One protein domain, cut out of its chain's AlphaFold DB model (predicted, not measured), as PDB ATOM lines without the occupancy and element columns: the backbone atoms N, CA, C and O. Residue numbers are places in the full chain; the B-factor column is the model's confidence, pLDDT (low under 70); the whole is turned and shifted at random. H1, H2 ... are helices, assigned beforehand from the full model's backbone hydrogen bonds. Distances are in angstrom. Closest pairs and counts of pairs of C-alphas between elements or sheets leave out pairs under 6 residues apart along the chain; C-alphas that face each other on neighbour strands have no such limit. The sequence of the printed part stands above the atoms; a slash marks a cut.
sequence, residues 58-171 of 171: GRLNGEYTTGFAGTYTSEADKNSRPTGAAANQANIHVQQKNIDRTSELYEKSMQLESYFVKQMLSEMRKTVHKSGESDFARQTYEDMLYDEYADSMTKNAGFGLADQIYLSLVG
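What this domain is: This is residues 58 to 171 of the 171 residues of the protein "Flagellar protein FlgJ" of Treponema bryantii (UniProt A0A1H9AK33). Two long helices, H3 and H4, form a lopsided open V: residues 146 to 155 of H4 pack on H3 partway along it, while H3's last residues and H4's first spread apart and are bridged by a link. H5 packs on residues 105 to 113 of H3, and the small helix H2 packs on H5; H1 touches no helix. Residues 90 to 95 and 126 to 141 stick out as free loops or ends, residues 136 to 141 of these belonging to H4. The printed part has 114 residues with five named helices in the order H1 to H5 and no named strand, an all-helix class. It is loose, with a radius of gyration of the C-alphas of 16.5 A, and elongated, spanning 54 by 33 by 19 A.

How they stand to each other: Residues 58 to 74 hold no named element and lead to H1, residues 75 to 79, which touches no helix. H2, residues 84 to 87, follows over a tight link of four residues, and H1 and H2 are apart. H3, residues 104 to 127, and H4, residues 136 to 156, touch with residues 146 to 155 of H4 alone. Their closest C-alphas, those of Lys 118 and Ala 150, are 5.1 A apart, and they run opposite ways at a steep tilt of 49 degrees. H5, residues 161 to 170, touches H3 at residues 105 to 113 of H3 alone, the closest C-alphas being those of Ser 109 and Ala 162, 4.7 A apart. H3 and H5 run opposite ways at a tilt of 36 degrees, only just steep. H2 touches H5, with the C-alphas of Ala 86 and Gln 164 closest at 5.1 A. H4 and H5 are only just apart, their closest C-alphas at 8.4 A. Every O i to N i+4 pair is within hydrogen-bond range in H4 and H5, against 19 of 20 in H3 and 0 of 1 in H1, where 1 of 2 O i to N i+3 pairs is; H2 is too short for an i+4 pair.

Where its parts are: H1 begins at C-alpha 75 (26.495, -2.261, 46.563) and is 7.8 A long; H2 is 5.4 A. H3, 35.3 A long, starts at C-alpha 104 (25.953, -1.971, 31.826). H4 is 30.2 A, and H5, 14.2 A, ends at C-alpha 170 (32.473, 8.516, 31.800).

The domain as a whole: The C-alphas of His 93 and Glu 133, the two farthest apart, are 55.0 A apart. The printed part has no cut, and the link H2 to H3 is long, with 16 residues. Mean pLDDT of the printed part is 84.8; residues 58, 90 to 96, 131 to 132, 134 and 171 are under 70.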
ATOM      1  N   GLY A  58      21.997  -9.775  27.727       65.50
ATOM      2  CA  GLY A  58      23.362  -9.476  27.298       65.50
ATOM      3  C   GLY A  58      24.147 -10.643  26.694       65.50
ATOM      4  O   GLY A  58      25.262 -10.391  26.246       65.50
ATOM      5  N   ARG A  59      23.584 -11.861  26.621       76.12
ATOM      6  CA  ARG A  59      24.222 -13.023  25.973       76.12
ATOM      7  C   ARG A  59      23.598 -13.355  24.620       76.12
ATOM      8  O   ARG A  59      22.390 -13.214  24.418       76.12
ATOM      9  N   LEU A  60      24.428 -13.804  23.681       74.19
ATOM     10  CA  LEU A  60      23.980 -14.249  22.361       74.19
ATOM     11  C   LEU A  60      23.539 -15.717  22.395       74.19
ATOM     12  O   LEU A  60      24.076 -16.548  23.126       74.19
ATOM     13  N   ASN A  61      22.573 -16.068  21.544       75.38
ATOM     14  CA  ASN A  61      22.199 -17.468  21.356       75.38
ATOM     15  C   ASN A  61      23.403 -18.254  20.821       75.38
ATOM     16  O   ASN A  61      23.934 -17.924  19.762       75.38
ATOM     17  N   GLY A  62      23.797 -19.310  21.536       76.94
ATOM     18  CA  GLY A  62      24.973 -20.109  21.187       76.94
ATOM     19  C   GLY A  62      26.297 -19.533  21.690       76.94
ATOM     20  O   GLY A  62      27.347 -20.008  21.274       76.94
ATOM     21  N   GLU A  63      26.275 -18.534  22.573       81.62
ATOM     22  CA  GLU A  63      27.473 -18.080  23.276       81.62
ATOM     23  C   GLU A  63      27.906 -19.110  24.329       81.62
ATOM     24  O   GLU A  63      27.131 -19.493  25.208       81.62
ATOM     25  N   TYR A  64      29.147 -19.584  24.214       82.94
ATOM     26  CA  TYR A  64      29.686 -20.667  25.045       82.94
ATOM     27  C   TYR A  64      30.399 -20.163  26.300       82.94
ATOM     28  O   TYR A  64      30.607 -20.941  27.228       82.94
ATOM     29  N   THR A  65      30.799 -18.891  26.320       86.56
ATOM     30  CA  THR A  65      31.587 -18.338  27.418       86.56
ATOM     31  C   THR A  65      30.708 -18.009  28.612       86.56
ATOM     32  O   THR A  65      29.501 -17.791  28.483       86.56
ATOM     33  N   THR A  66      31.300 -17.958  29.801       85.94
ATOM     34  CA  THR A  66      30.585 -17.631  31.037       85.94
ATOM     35  C   THR A  66      30.067 -16.188  31.082       85.94
ATOM     36  O   THR A  66      29.244 -15.888  31.946       85.94
ATOM     37  N   GLY A  67      30.498 -15.307  30.165       86.50
ATOM     38  CA  GLY A  67      29.990 -13.941  29.997       86.50
ATOM     39  C   GLY A  67      30.269 -13.024  31.193       86.50
ATOM     40  O   GLY A  67      30.892 -13.431  32.167       86.50
ATOM     41  N   PHE A  68      29.808 -11.771  31.159       87.81
ATOM     42  CA  PHE A  68      30.104 -10.778  32.217       87.81
ATOM     43  C   PHE A  68      28.890 -10.337  33.035       87.81
ATOM     44  O   PHE A  68      29.056  -9.720  34.091       87.81
ATOM     45  N   ALA A  69      27.684 -10.681  32.590       84.19
ATOM     46  CA  ALA A  69      26.453 -10.336  33.284       84.19
ATOM     47  C   ALA A  69      26.434 -10.938  34.701       84.19
ATOM     48  O   ALA A  69      26.743 -12.112  34.902       84.19
ATOM     49  N   GLY A  70      26.094 -10.117  35.696       80.94
ATOM     50  CA  GLY A  70      25.998 -10.550  37.094       80.94
ATOM     51  C   GLY A  70      27.335 -10.842  37.787       80.94
ATOM     52  O   GLY A  70      27.327 -11.338  38.911       80.94
ATOM     53  N   THR A  71      28.476 -10.521  37.166       83.69
ATOM     54  CA  THR A  71      29.794 -10.625  37.825       83.69
ATOM     55  C   THR A  71      29.922  -9.686  39.025       83.69
ATOM     56  O   THR A  71      30.511 -10.066  40.034       83.69
ATOM     57  N   TYR A  72      29.314  -8.499  38.943       86.00
ATOM     58  CA  TYR A  72      29.252  -7.508  40.016       86.00
ATOM     59  C   TYR A  72      27.796  -7.209  40.350       86.00
ATOM     60  O   TYR A  72      27.021  -6.785  39.495       86.00
ATOM     61  N   THR A  73      27.414  -7.455  41.598       85.44
ATOM     62  CA  THR A  73      26.028  -7.286  42.073       85.44
ATOM     63  C   THR A  73      25.951  -6.631  43.446       85.44
ATOM     64  O   THR A  73      24.863  -6.271  43.894       85.44
ATOM     65  N   SER A  74      27.087  -6.448  44.124       88.12
ATOM     66  CA  SER A  74      27.131  -5.867  45.459       88.12
ATOM     67  C   SER A  74      27.038  -4.345  45.397       88.12
ATOM     68  O   SER A  74      27.543  -3.707  44.476       88.12
ATOM     69  N   GLU A  75      26.462  -3.723  46.427       84.12
ATOM     70  CA  GLU A  75      26.495  -2.261  46.563       84.12
ATOM     71  C   GLU A  75      27.926  -1.722  46.692       84.12
ATOM     72  O   GLU A  75      28.205  -0.605  46.259       84.12
ATOM     73  N   ALA A  76      28.847  -2.533  47.226       84.88
ATOM     74  CA  ALA A  76      30.265  -2.186  47.294       84.88
ATOM     75  C   ALA A  76      30.894  -2.016  45.899       84.88
ATOM     76  O   ALA A  76      31.828  -1.230  45.742       84.88
ATOM     77  N   ASP A  77      30.353  -2.695  44.883       87.50
ATOM     78  CA  ASP A  77      30.895  -2.681  43.526       87.50
ATOM     79  C   ASP A  77      30.619  -1.351  42.800       87.50
ATOM     80  O   ASP A  77      31.372  -0.975  41.897       87.50
ATOM     81  N   LYS A  78      29.588  -0.603  43.226       87.00
ATOM     82  CA  LYS A  78      29.188   0.689  42.636       87.00
ATOM     83  C   LYS A  78      30.208   1.805  42.829       87.00
ATOM     84  O   LYS A  78      30.289   2.714  42.012       87.00
ATOM     85  N   ASN A  79      30.980   1.742  43.912       87.06
ATOM     86  CA  ASN A  79      31.999   2.738  44.242       87.06
ATOM     87  C   ASN A  79      33.375   2.076  44.354       87.06
ATOM     88  O   ASN A  79      34.127   2.311  45.302       87.06
ATOM     89  N   SER A  80      33.700   1.231  43.379       86.19
ATOM     90  CA  SER A  80      34.982   0.538  43.345       86.19
ATOM     91  C   SER A  80      36.106   1.488  42.944       86.19
ATOM     92  O   SER A  80      35.945   2.346  42.073       86.19
ATOM     93  N   ARG A  81      37.280   1.313  43.555       86.00
ATOM     94  CA  ARG A  81      38.497   2.003  43.110       86.00
ATOM     95  C   ARG A  81      39.015   1.340  41.828       86.00
ATOM     96  O   ARG A  81      38.891   0.119  41.707       86.00
ATOM     97  N   PRO A  82      39.614   2.104  40.900       85.50
ATOM     98  CA  PRO A  82      40.284   1.520  39.746       85.50
ATOM     99  C   PRO A  82      41.403   0.576  40.189       85.50
ATOM    100  O   PRO A  82      42.044   0.782  41.222       85.50
ATOM    101  N   THR A  83      41.642  -0.450  39.384       86.19
ATOM    102  CA  THR A  83      42.634  -1.505  39.612       86.19
ATOM    103  C   THR A  83      43.586  -1.632  38.419       86.19
ATOM    104  O   THR A  83      43.371  -1.024  37.368       86.19
ATOM    105  N   GLY A  84      44.693  -2.362  38.589       85.25
ATOM    106  CA  GLY A  84      45.634  -2.659  37.504       85.25
ATOM    107  C   GLY A  84      46.197  -1.414  36.807       85.25
ATOM    108  O   GLY A  84      46.674  -0.473  37.448       85.25
ATOM    109  N   ALA A  85      46.148  -1.403  35.477       80.38
ATOM    110  CA  ALA A  85      46.655  -0.312  34.652       80.38
ATOM    111  C   ALA A  85      45.884   1.009  34.840       80.38
ATOM    112  O   ALA A  85      46.470   2.080  34.674       80.38
ATOM    113  N   ALA A  86      44.596   0.973  35.202       79.31
ATOM    114  CA  ALA A  86      43.834   2.182  35.529       79.31
ATOM    115  C   ALA A  86      44.277   2.800  36.860       79.31
ATOM    116  O   ALA A  86      44.314   4.022  36.997       79.31
ATOM    117  N   ALA A  87      44.648   1.966  37.836       80.50
ATOM    118  CA  ALA A  87      45.150   2.442  39.121       80.50
ATOM    119  C   ALA A  87      46.520   3.124  38.988       80.50
ATOM    120  O   ALA A  87      46.781   4.134  39.637       80.50
ATOM    121  N   ASN A  88      47.381   2.589  38.121       76.50
ATOM    122  CA  ASN A  88      48.761   3.043  37.939       76.50
ATOM    123  C   ASN A  88      48.908   4.161  36.892       76.50
ATOM    124  O   ASN A  88      49.970   4.298  36.282       76.50
ATOM    125  N   GLN A  89      47.852   4.939  36.635       70.00
ATOM    126  CA  GLN A  89      47.890   5.983  35.615       70.00
ATOM    127  C   GLN A  89      49.026   6.978  35.917       70.00
ATOM    128  O   GLN A  89      49.114   7.532  37.010       70.00
ATOM    129  N   ALA A  90      49.913   7.195  34.941       59.69
ATOM    130  CA  ALA A  90      51.176   7.921  35.126       59.69
ATOM    131  C   ALA A  90      51.009   9.401  35.527       59.69
ATOM    132  O   ALA A  90      51.974  10.055  35.922       59.69
ATOM    133  N   ASN A  91      49.796   9.947  35.414       66.06
ATOM    134  CA  ASN A  91      49.516  11.336  35.728       66.06
ATOM    135  C   ASN A  91      48.972  11.477  37.158       66.06
ATOM    136  O   ASN A  91      47.777  11.338  37.400       66.06
ATOM    137  N   ILE A  92      49.870  11.810  38.092       61.81
ATOM    138  CA  ILE A  92      49.599  11.985  39.534       61.81
ATOM    139  C   ILE A  92      48.516  13.056  39.807       61.81
ATOM    140  O   ILE A  92      47.910  13.072  40.875       61.81
ATOM    141  N   HIS A  93      48.237  13.941  38.841       65.38
ATOM    142  CA  HIS A  93      47.265  15.031  38.981       65.38
ATOM    143  C   HIS A  93      45.824  14.653  38.598       65.38
ATOM    144  O   HIS A  93      44.918  15.465  38.791       65.38
ATOM    145  N   VAL A  94      45.583  13.455  38.060       66.12
ATOM    146  CA  VAL A  94      44.228  12.995  37.733       66.12
ATOM    147  C   VAL A  94      43.624  12.342  38.973       66.12
ATOM    148  O   VAL A  94      44.089  11.303  39.435       66.12
ATOM    149  N   GLN A  95      42.583  12.963  39.533       64.50
ATOM    150  CA  GLN A  95      41.823  12.375  40.634       64.50
ATOM    151  C   GLN A  95      41.188  11.064  40.158       64.50
ATOM    152  O   GLN A  95      40.414  11.062  39.200       64.50
ATOM    153  N   GLN A  96      41.511   9.952  40.822       66.69
ATOM    154  CA  GLN A  96      40.897   8.659  40.526       66.69
ATOM    155  C   GLN A  96      39.395   8.729  40.812       66.69
ATOM    156  O   GLN A  96      38.969   8.782  41.966       66.69
ATOM    157  N   LYS A  97      38.596   8.739  39.743       80.12
ATOM    158  CA  LYS A  97      37.137   8.659  39.816       80.12
ATOM    159  C   LYS A  97      36.738   7.234  40.205       80.12
ATOM    160  O   LYS A  97      37.366   6.267  39.774       80.12
ATOM    161  N   ASN A  98      35.707   7.119  41.037       85.44
ATOM    162  CA  ASN A  98      35.136   5.821  41.385       85.44
ATOM    163  C   ASN A  98      34.470   5.196  40.155       85.44
ATOM    164  O   ASN A  98      33.924   5.908  39.308       85.44
ATOM    165  N   ILE A  99      34.523   3.872  40.084       87.62
ATOM    166  CA  ILE A  99      33.968   3.075  38.995       87.62
ATOM    167  C   ILE A  99      32.720   2.363  39.502       87.62
ATOM    168  O   ILE A  99      32.782   1.656  40.511       87.62
ATOM    169  N   ASP A 100      31.619   2.511  38.766       91.00
ATOM    170  CA  ASP A 100      30.419   1.707  38.972       91.00
ATOM    171  C   ASP A 100      30.503   0.418  38.157       91.00
ATOM    172  O   ASP A 100      30.155   0.384  36.971       91.00
ATOM    173  N   ARG A 101      30.954  -0.654  38.813       89.06
ATOM    174  CA  ARG A 101      31.111  -1.967  38.177       89.06
ATOM    175  C   ARG A 101      29.793  -2.689  37.917       89.06
ATOM    176  O   ARG A 101      29.766  -3.634  37.140       89.06
ATOM    177  N   THR A 102      28.706  -2.242  38.545       89.00
ATOM    178  CA  THR A 102      27.366  -2.816  38.340       89.00
ATOM    179  C   THR A 102      26.678  -2.258  37.095       89.00
ATOM    180  O   THR A 102      25.632  -2.754  36.682       89.00
ATOM    181  N   SER A 103      27.252  -1.212  36.496       90.25
ATOM    182  CA  SER A 103      26.693  -0.571  35.316       90.25
ATOM    183  C   SER A 103      26.853  -1.426  34.055       90.25
ATOM    184  O   SER A 103      27.877  -2.080  33.845       90.25
ATOM    185  N   GLU A 104      25.873  -1.338  33.151       89.06
ATOM    186  CA  GLU A 104      25.953  -1.971  31.826       89.06
ATOM    187  C   GLU A 104      27.180  -1.474  31.044       89.06
ATOM    188  O   GLU A 104      27.835  -2.236  30.338       89.06
ATOM    189  N   LEU A 105      27.554  -0.204  31.221       89.94
ATOM    190  CA  LEU A 105      28.746   0.365  30.597       89.94
ATOM    191  C   LEU A 105      30.027  -0.355  31.036       89.94
ATOM    192  O   LEU A 105      30.914  -0.592  30.211       89.94
ATOM    193  N   TYR A 106      30.131  -0.709  32.317       91.31
ATOM    194  CA  TYR A 106      31.274  -1.466  32.817       91.31
ATOM    195  C   TYR A 106      31.275  -2.896  32.279       91.31
ATOM    196  O   TYR A 106      32.312  -3.366  31.815       91.31
ATOM    197  N   GLU A 107      30.111  -3.546  32.226       90.88
ATOM    198  CA  GLU A 107      29.967  -4.861  31.593       90.88
ATOM    199  C   GLU A 107      30.455  -4.839  30.133       90.88
ATOM    200  O   GLU A 107      31.241  -5.695  29.726       90.88
ATOM    201  N   LYS A 108      30.069  -3.824  29.344       91.12
ATOM    202  CA  LYS A 108      30.550  -3.671  27.958       91.12
ATOM    203  C   LYS A 108      32.042  -3.357  27.880       91.12
ATOM    204  O   LYS A 108      32.720  -3.829  26.968       91.12
ATOM    205  N   SER A 109      32.571  -2.612  28.846       91.88
ATOM    206  CA  SER A 109      34.011  -2.350  28.951       91.88
ATOM    207  C   SER A 109      34.798  -3.640  29.221       91.88
ATOM    208  O   SER A 109      35.841  -3.856  28.606       91.88
ATOM    209  N   MET A 110      34.274  -4.539  30.062       91.81
ATOM    210  CA  MET A 110      34.855  -5.870  30.280       91.81
ATOM    211  C   MET A 110      34.768  -6.764  29.045       91.81
ATOM    212  O   MET A 110      35.744  -7.431  28.716       91.81
ATOM    213  N   GLN A 111      33.642  -6.752  28.326       90.69
ATOM    214  CA  GLN A 111      33.517  -7.483  27.058       90.69
ATOM    215  C   GLN A 111      34.605  -7.055  26.060       90.69
ATOM    216  O   GLN A 111      35.212  -7.894  25.391       90.69
ATOM    217  N   LEU A 112      34.911  -5.756  26.004       92.25
ATOM    218  CA  LEU A 112      35.982  -5.233  25.157       92.25
ATOM    219  C   LEU A 112      37.372  -5.676  25.634       92.25
ATOM    220  O   LEU A 112      38.202  -6.073  24.813       92.25
ATOM    221  N   GLU A 113      37.632  -5.641  26.945       91.94
ATOM    222  CA  GLU A 113      38.883  -6.160  27.511       91.94
ATOM    223  C   GLU A 113      39.065  -7.649  27.186       91.94
ATOM    224  O   GLU A 113      40.148  -8.037  26.753       91.94
ATOM    225  N   SER A 114      38.018  -8.468  27.306       92.69
ATOM    226  CA  SER A 114      38.072  -9.894  26.954       92.69
ATOM    227  C   SER A 114      38.406 -10.122  25.489       92.69
ATOM    228  O   SER A 114      39.272 -10.934  25.173       92.69
ATOM    229  N   TYR A 115      37.829  -9.336  24.579       91.81
ATOM    230  CA  TYR A 115      38.203  -9.404  23.168       91.81
ATOM    231  C   TYR A 115      39.697  -9.107  22.949       91.81
ATOM    232  O   TYR A 115      40.375  -9.793  22.177       91.81
ATOM    233  N   PHE A 116      40.239  -8.119  23.660       92.56
ATOM    234  CA  PHE A 116      41.661  -7.800  23.589       92.56
ATOM    235  C   PHE A 116      42.536  -8.924  24.164       92.56
ATOM    236  O   PHE A 116      43.519  -9.331  23.539       92.56
ATOM    237  N   VAL A 117      42.155  -9.479  25.317       93.19
ATOM    238  CA  VAL A 117      42.838 -10.623  25.938       93.19
ATOM    239  C   VAL A 117      42.782 -11.842  25.019       93.19
ATOM    240  O   VAL A 117      43.808 -12.482  24.806       93.19
ATOM    241  N   LYS A 118      41.644 -12.127  24.384       93.38
ATOM    242  CA  LYS A 118      41.501 -13.179  23.370       93.38
ATOM    243  C   LYS A 118      42.472 -12.978  22.211       93.38
ATOM    244  O   LYS A 118      43.113 -13.942  21.787       93.38
ATOM    245  N   GLN A 119      42.617 -11.754  21.702       92.88
ATOM    246  CA  GLN A 119      43.592 -11.471  20.648       92.88
ATOM    247  C   GLN A 119      45.024 -11.729  21.137       92.88
ATOM    248  O   GLN A 119      45.796 -12.386  20.440       92.88
ATOM    249  N   MET A 120      45.366 -11.294  22.353       92.69
ATOM    250  CA  MET A 120      46.669 -11.564  22.970       92.69
ATOM    251  C   MET A 120      46.929 -13.071  23.108       92.69
ATOM    252  O   MET A 120      47.971 -13.564  22.679       92.69
ATOM    253  N   LEU A 121      45.969 -13.818  23.659       92.31
ATOM    254  CA  LEU A 121      46.002 -15.277  23.783       92.31
ATOM    255  C   LEU A 121      46.155 -15.953  22.420       92.31
ATOM    256  O   LEU A 121      46.920 -16.905  22.289       92.31
ATOM    257  N   SER A 122      45.474 -15.441  21.397       91.56
ATOM    258  CA  SER A 122      45.551 -15.953  20.029       91.56
ATOM    259  C   SER A 122      46.941 -15.766  19.429       91.56
ATOM    260  O   SER A 122      47.458 -16.693  18.805       91.56
ATOM    261  N   GLU A 123      47.577 -14.610  19.637       91.81
ATOM    262  CA  GLU A 123      48.963 -14.388  19.208       91.81
ATOM    263  C   GLU A 123      49.944 -15.269  19.987       91.81
ATOM    264  O   GLU A 123      50.809 -15.901  19.384       91.81
ATOM    265  N   MET A 124      49.772 -15.414  21.305       91.06
ATOM    266  CA  MET A 124      50.590 -16.337  22.103       91.06
ATOM    267  C   MET A 124      50.406 -17.793  21.668       91.06
ATOM    268  O   MET A 124      51.367 -18.550  21.596       91.06
ATOM    269  N   ARG A 125      49.190 -18.203  21.304       87.69
ATOM    270  CA  ARG A 125      48.922 -19.547  20.782       87.69
ATOM    271  C   ARG A 125      49.680 -19.816  19.486       87.69
ATOM    272  O   ARG A 125      50.120 -20.942  19.273       87.69
ATOM    273  N   LYS A 126      49.829 -18.813  18.615       87.69
ATOM    274  CA  LYS A 126      50.568 -18.954  17.350       87.69
ATOM    275  C   LYS A 126      52.063 -19.211  17.562       87.69
ATOM    276  O   LYS A 126      52.687 -19.777  16.672       87.69
ATOM    277  N   THR A 127      52.639 -18.820  18.702       89.38
ATOM    278  CA  THR A 127      54.066 -19.051  18.995       89.38
ATOM    279  C   THR A 127      54.345 -20.441  19.574       89.38
ATOM    280  O   THR A 127      55.490 -20.903  19.556       89.38
ATOM    281  N   VAL A 128      53.312 -21.146  20.045       85.44
ATOM    282  CA  VAL A 128      53.426 -22.526  20.527       85.44
ATOM    283  C   VAL A 128      53.492 -23.475  19.331       85.44
ATOM    284  O   VAL A 128      52.585 -23.525  18.501       85.44
ATOM    285  N   HIS A 129      54.568 -24.260  19.249       77.88
ATOM    286  CA  HIS A 129      54.739 -25.254  18.190       77.88
ATOM    287  C   HIS A 129      53.671 -26.347  18.323       77.88
ATOM    288  O   HIS A 129      53.644 -27.081  19.311       77.88
ATOM    289  N   LYS A 130      52.791 -26.462  17.324       77.69
ATOM    290  CA  LYS A 130      51.780 -27.523  17.259       77.69
ATOM    291  C   LYS A 130      52.412 -28.778  16.655       77.69
ATOM    292  O   LYS A 130      52.828 -28.762  15.501       77.69
ATOM    293  N   SER A 131      52.495 -29.856  17.428       67.88
ATOM    294  CA  SER A 131      52.891 -31.181  16.945       67.88
ATOM    295  C   SER A 131      51.643 -32.026  16.662       67.88
ATOM    296  O   SER A 131      50.867 -32.307  17.570       67.88
ATOM    297  N   GLY A 132      51.436 -32.416  15.400       68.81
ATOM    298  CA  GLY A 132      50.319 -33.269  14.960       68.81
ATOM    299  C   GLY A 132      49.482 -32.665  13.827       68.81
ATOM    300  O   GLY A 132      49.605 -31.477  13.526       68.81
ATOM    301  N   GLU A 133      48.640 -33.486  13.189       71.56
ATOM    302  CA  GLU A 133      47.656 -32.990  12.220       71.56
ATOM    303  C   GLU A 133      46.618 -32.108  12.925       71.56
ATOM    304  O   GLU A 133      46.130 -32.405  14.020       71.56
ATOM    305  N   SER A 134      46.312 -30.967  12.312       69.25
ATOM    306  CA  SER A 134      45.290 -30.058  12.809       69.25
ATOM    307  C   SER A 134      43.907 -30.601  12.459       69.25
ATOM    308  O   SER A 134      43.378 -30.313  11.386       69.25
ATOM    309  N   ASP A 135      43.310 -31.359  13.372       83.06
ATOM    310  CA  ASP A 135      41.915 -31.768  13.229       83.06
ATOM    311  C   ASP A 135      40.973 -30.571  13.403       83.06
ATOM    312  O   ASP A 135      41.106 -29.786  14.348       83.06
ATOM    313  N   PHE A 136      39.970 -30.462  12.526       86.06
ATOM    314  CA  PHE A 136      38.942 -29.412  12.589       86.06
ATOM    315  C   PHE A 136      38.277 -29.350  13.972       86.06
ATOM    316  O   PHE A 136      38.174 -28.281  14.568       86.06
ATOM    317  N   ALA A 137      37.915 -30.511  14.528       86.50
ATOM    318  CA  ALA A 137      37.322 -30.601  15.858       86.50
ATOM    319  C   ALA A 137      38.255 -30.030  16.939       86.50
ATOM    320  O   ALA A 137      37.812 -29.271  17.798       86.50
ATOM    321  N   ARG A 138      39.555 -30.343  16.868       85.75
ATOM    322  CA  ARG A 138      40.563 -29.845  17.812       85.75
ATOM    323  C   ARG A 138      40.641 -28.323  17.772       85.75
ATOM    324  O   ARG A 138      40.658 -27.699  18.825       85.75
ATOM    325  N   GLN A 139      40.646 -27.732  16.579       87.50
ATOM    326  CA  GLN A 139      40.663 -26.279  16.431       87.50
ATOM    327  C   GLN A 139      39.403 -25.630  17.016       87.50
ATOM    328  O   GLN A 139      39.525 -24.653  17.747       87.50
ATOM    329  N   THR A 140      38.216 -26.194  16.773       89.69
ATOM    330  CA  THR A 140      36.966 -25.668  17.342       89.69
ATOM    331  C   THR A 140      36.962 -25.720  18.870       89.69
ATOM    332  O   THR A 140      36.621 -24.728  19.510       89.69
ATOM    333  N   TYR A 141      37.368 -26.842  19.473       89.88
ATOM    334  CA  TYR A 141      37.464 -26.946  20.934       89.88
ATOM    335  C   TYR A 141      38.526 -26.010  21.512       89.88
ATOM    336  O   TYR A 141      38.291 -25.408  22.554       89.88
ATOM    337  N   GLU A 142      39.671 -25.862  20.839       89.31
ATOM    338  CA  GLU A 142      40.692 -24.889  21.232       89.31
ATOM    339  C   GLU A 142      40.131 -23.468  21.204       89.31
ATOM    340  O   GLU A 142      40.290 -22.749  22.182       89.31
ATOM    341  N   ASP A 143      39.463 -23.058  20.127       90.81
ATOM    342  CA  ASP A 143      38.886 -21.715  20.019       90.81
ATOM    343  C   ASP A 143      37.862 -21.460  21.142       90.81
ATOM    344  O   ASP A 143      37.972 -20.453  21.837       90.81
ATOM    345  N   MET A 144      36.958 -22.410  21.421       91.81
ATOM    346  CA  MET A 144      36.027 -22.300  22.558       91.81
ATOM    347  C   MET A 144      36.750 -22.218  23.913       91.81
ATOM    348  O   MET A 144      36.340 -21.463  24.790       91.81
ATOM    349  N   LEU A 145      37.835 -22.978  24.094       91.44
ATOM    350  CA  LEU A 145      38.628 -22.961  25.324       91.44
ATOM    351  C   LEU A 145      39.325 -21.612  25.535       91.44
ATOM    352  O   LEU A 145      39.339 -21.096  26.651       91.44
ATOM    353  N   TYR A 146      39.925 -21.049  24.485       92.94
ATOM    354  CA  TYR A 146      40.597 -19.753  24.572       92.94
ATOM    355  C   TYR A 146      39.609 -18.603  24.775       92.94
ATOM    356  O   TYR A 146      39.969 -17.631  25.438       92.94
ATOM    357  N   ASP A 147      38.382 -18.733  24.274       92.31
ATOM    358  CA  ASP A 147      37.307 -17.773  24.524       92.31
ATOM    359  C   ASP A 147      36.906 -17.762  26.006       92.31
ATOM    360  O   ASP A 147      36.867 -16.698  26.622       92.31
ATOM    361  N   GLU A 148      36.725 -18.932  26.630       92.56
ATOM    362  CA  GLU A 148      36.476 -18.999  28.078       92.56
ATOM    363  C   GLU A 148      37.689 -18.530  28.890       92.56
ATOM    364  O   GLU A 148      37.548 -17.871  29.922       92.56
ATOM    365  N   TYR A 149      38.905 -18.837  28.429       93.31
ATOM    366  CA  TYR A 149      40.100 -18.383  29.125       93.31
ATOM    367  C   TYR A 149      40.208 -16.859  29.109       93.31
ATOM    368  O   TYR A 149      40.496 -16.280  30.156       93.31
ATOM    369  N   ALA A 150      39.912 -16.214  27.978       93.06
ATOM    370  CA  ALA A 150      39.860 -14.760  27.880       93.06
ATOM    371  C   ALA A 150      38.873 -14.164  28.892       93.06
ATOM    372  O   ALA A 150      39.267 -13.308  29.683       93.06
ATOM    373  N   ASP A 151      37.649 -14.696  28.967       92.44
ATOM    374  CA  ASP A 151      36.641 -14.244  29.930       92.44
ATOM    375  C   ASP A 151      37.096 -14.443  31.380       92.44
ATOM    376  O   ASP A 151      37.004 -13.530  32.209       92.44
ATOM    377  N   SER A 152      37.639 -15.621  31.697       92.50
ATOM    378  CA  SER A 152      38.139 -15.923  33.038       92.50
ATOM    379  C   SER A 152      39.310 -15.017  33.434       92.50
ATOM    380  O   SER A 152      39.380 -14.561  34.577       92.50
ATOM    381  N   MET A 153      40.207 -14.704  32.496       91.75
ATOM    382  CA  MET A 153      41.330 -13.802  32.717       91.75
ATOM    383  C   MET A 153      40.851 -12.371  32.895       91.75
ATOM    384  O   MET A 153      41.288 -11.709  33.825       91.75
ATOM    385  N   THR A 154      39.915 -11.893  32.087       91.38
ATOM    386  CA  THR A 154      39.363 -10.546  32.254       91.38
ATOM    387  C   THR A 154      38.658 -10.380  33.602       91.38
ATOM    388  O   THR A 154      38.793  -9.339  34.237       91.38
ATOM    389  N   LYS A 155      37.976 -11.418  34.106       89.94
ATOM    390  CA  LYS A 155      37.359 -11.393  35.445       89.94
ATOM    391  C   LYS A 155      38.376 -11.396  36.590       89.94
ATOM    392  O   LYS A 155      38.149 -10.732  37.595       89.94
ATOM    393  N   ASN A 156      39.464 -12.163  36.467       87.75
ATOM    394  CA  ASN A 156      40.339 -12.479  37.606       87.75
ATOM    395  C   ASN A 156      41.739 -11.848  37.541       87.75
ATOM    396  O   ASN A 156      42.324 -11.558  38.579       87.75
ATOM    397  N   ALA A 157      42.307 -11.666  36.349       81.31
ATOM    398  CA  ALA A 157      43.692 -11.227  36.169       81.31
ATOM    399  C   ALA A 157      43.890  -9.737  36.477       81.31
ATOM    400  O   ALA A 157      45.006  -9.325  36.784       81.31
ATOM    401  N   GLY A 158      42.821  -8.936  36.419       76.00
ATOM    402  CA  GLY A 158      42.856  -7.540  36.847       76.00
ATOM    403  C   GLY A 158      43.838  -6.680  36.049       76.00
ATOM    404  O   GLY A 158      44.555  -5.873  36.644       76.00
ATOM    405  N   PHE A 159      43.884  -6.824  34.714       85.19
ATOM    406  CA  PHE A 159      44.729  -5.956  33.879       85.19
ATOM    407  C   PHE A 159      44.326  -4.483  34.022       85.19
ATOM    408  O   PHE A 159      45.171  -3.593  33.905       85.19
ATOM    409  N   GLY A 160      43.055  -4.218  34.344       86.81
ATOM    410  CA  GLY A 160      42.541  -2.875  34.595       86.81
ATOM    411  C   GLY A 160      42.313  -2.086  33.310       86.81
ATOM    412  O   GLY A 160      42.270  -0.858  33.353       86.81
ATOM    413  N   LEU A 161      42.194  -2.770  32.166       90.12
ATOM    414  CA  LEU A 161      41.896  -2.134  30.886       90.12
ATOM    415  C   LEU A 161      40.413  -1.750  30.797       90.12
ATOM    416  O   LEU A 161      40.114  -0.640  30.365       90.12
ATOM    417  N   ALA A 162      39.490  -2.593  31.276       90.75
ATOM    418  CA  ALA A 162      38.072  -2.243  31.381       90.75
ATOM    419  C   ALA A 162      37.866  -1.001  32.250       90.75
ATOM    420  O   ALA A 162      37.090  -0.120  31.889       90.75
ATOM    421  N   ASP A 163      38.622  -0.885  33.345       90.62
ATOM    422  CA  ASP A 163      38.608   0.294  34.212       90.62
ATOM    423  C   ASP A 163      39.048   1.557  33.438       90.62
ATOM    424  O   ASP A 163      38.427   2.611  33.571       90.62
ATOM    425  N   GLN A 164      40.075   1.464  32.581       88.81
ATOM    426  CA  GLN A 164      40.515   2.585  31.735       88.81
ATOM    427  C   GLN A 164      39.463   2.973  30.690       88.81
ATOM    428  O   GLN A 164      39.184   4.160  30.514       88.81
ATOM    429  N   ILE A 165      38.875   1.986  30.010       89.81
ATOM    430  CA  ILE A 165      37.839   2.201  28.992       89.81
ATOM    431  C   ILE A 165      36.621   2.865  29.632       89.81
ATOM    432  O   ILE A 165      36.162   3.898  29.149       89.81
ATOM    433  N   TYR A 166      36.157   2.341  30.764       91.62
ATOM    434  CA  TYR A 166      35.037   2.909  31.504       91.62
ATOM    435  C   TYR A 166      35.293   4.375  31.865       91.62
ATOM    436  O   TYR A 166      34.478   5.250  31.568       91.62
ATOM    437  N   LEU A 167      36.462   4.669  32.442       88.81
ATOM    438  CA  LEU A 167      36.836   6.031  32.818       88.81
ATOM    439  C   LEU A 167      36.958   6.970  31.610       88.81
ATOM    440  O   LEU A 167      36.622   8.143  31.741       88.81
ATOM    441  N   SER A 168      37.386   6.475  30.442       85.44
ATOM    442  CA  SER A 168      37.443   7.279  29.212       85.44
ATOM    443  C   SER A 168      36.071   7.640  28.638       85.44
ATOM    444  O   SER A 168      35.954   8.636  27.932       85.44
ATOM    445  N   LEU A 169      35.039   6.844  28.936       86.56
ATOM    446  CA  LEU A 169      33.675   7.041  28.436       86.56
ATOM    447  C   LEU A 169      32.800   7.830  29.419       86.56
ATOM    448  O   LEU A 169      31.832   8.467  29.014       86.56
ATOM    449  N   VAL A 170      33.138   7.779  30.708       84.75
ATOM    450  CA  VAL A 170      32.473   8.516  31.800       84.75
ATOM    451  C   VAL A 170      33.162   9.861  32.101       84.75
ATOM    452  O   VAL A 170      32.696  10.619  32.963       84.75
ATOM    453  N   GLY A 171      34.302  10.118  31.455       63.97
ATOM    454  CA  GLY A 171      35.133  11.319  31.584       63.97
ATOM    455  C   GLY A 171      34.538  12.552  30.928       63.97
ATOM    456  O   GLY A 171      34.021  12.433  29.798       63.97
TER     457      GLY A 171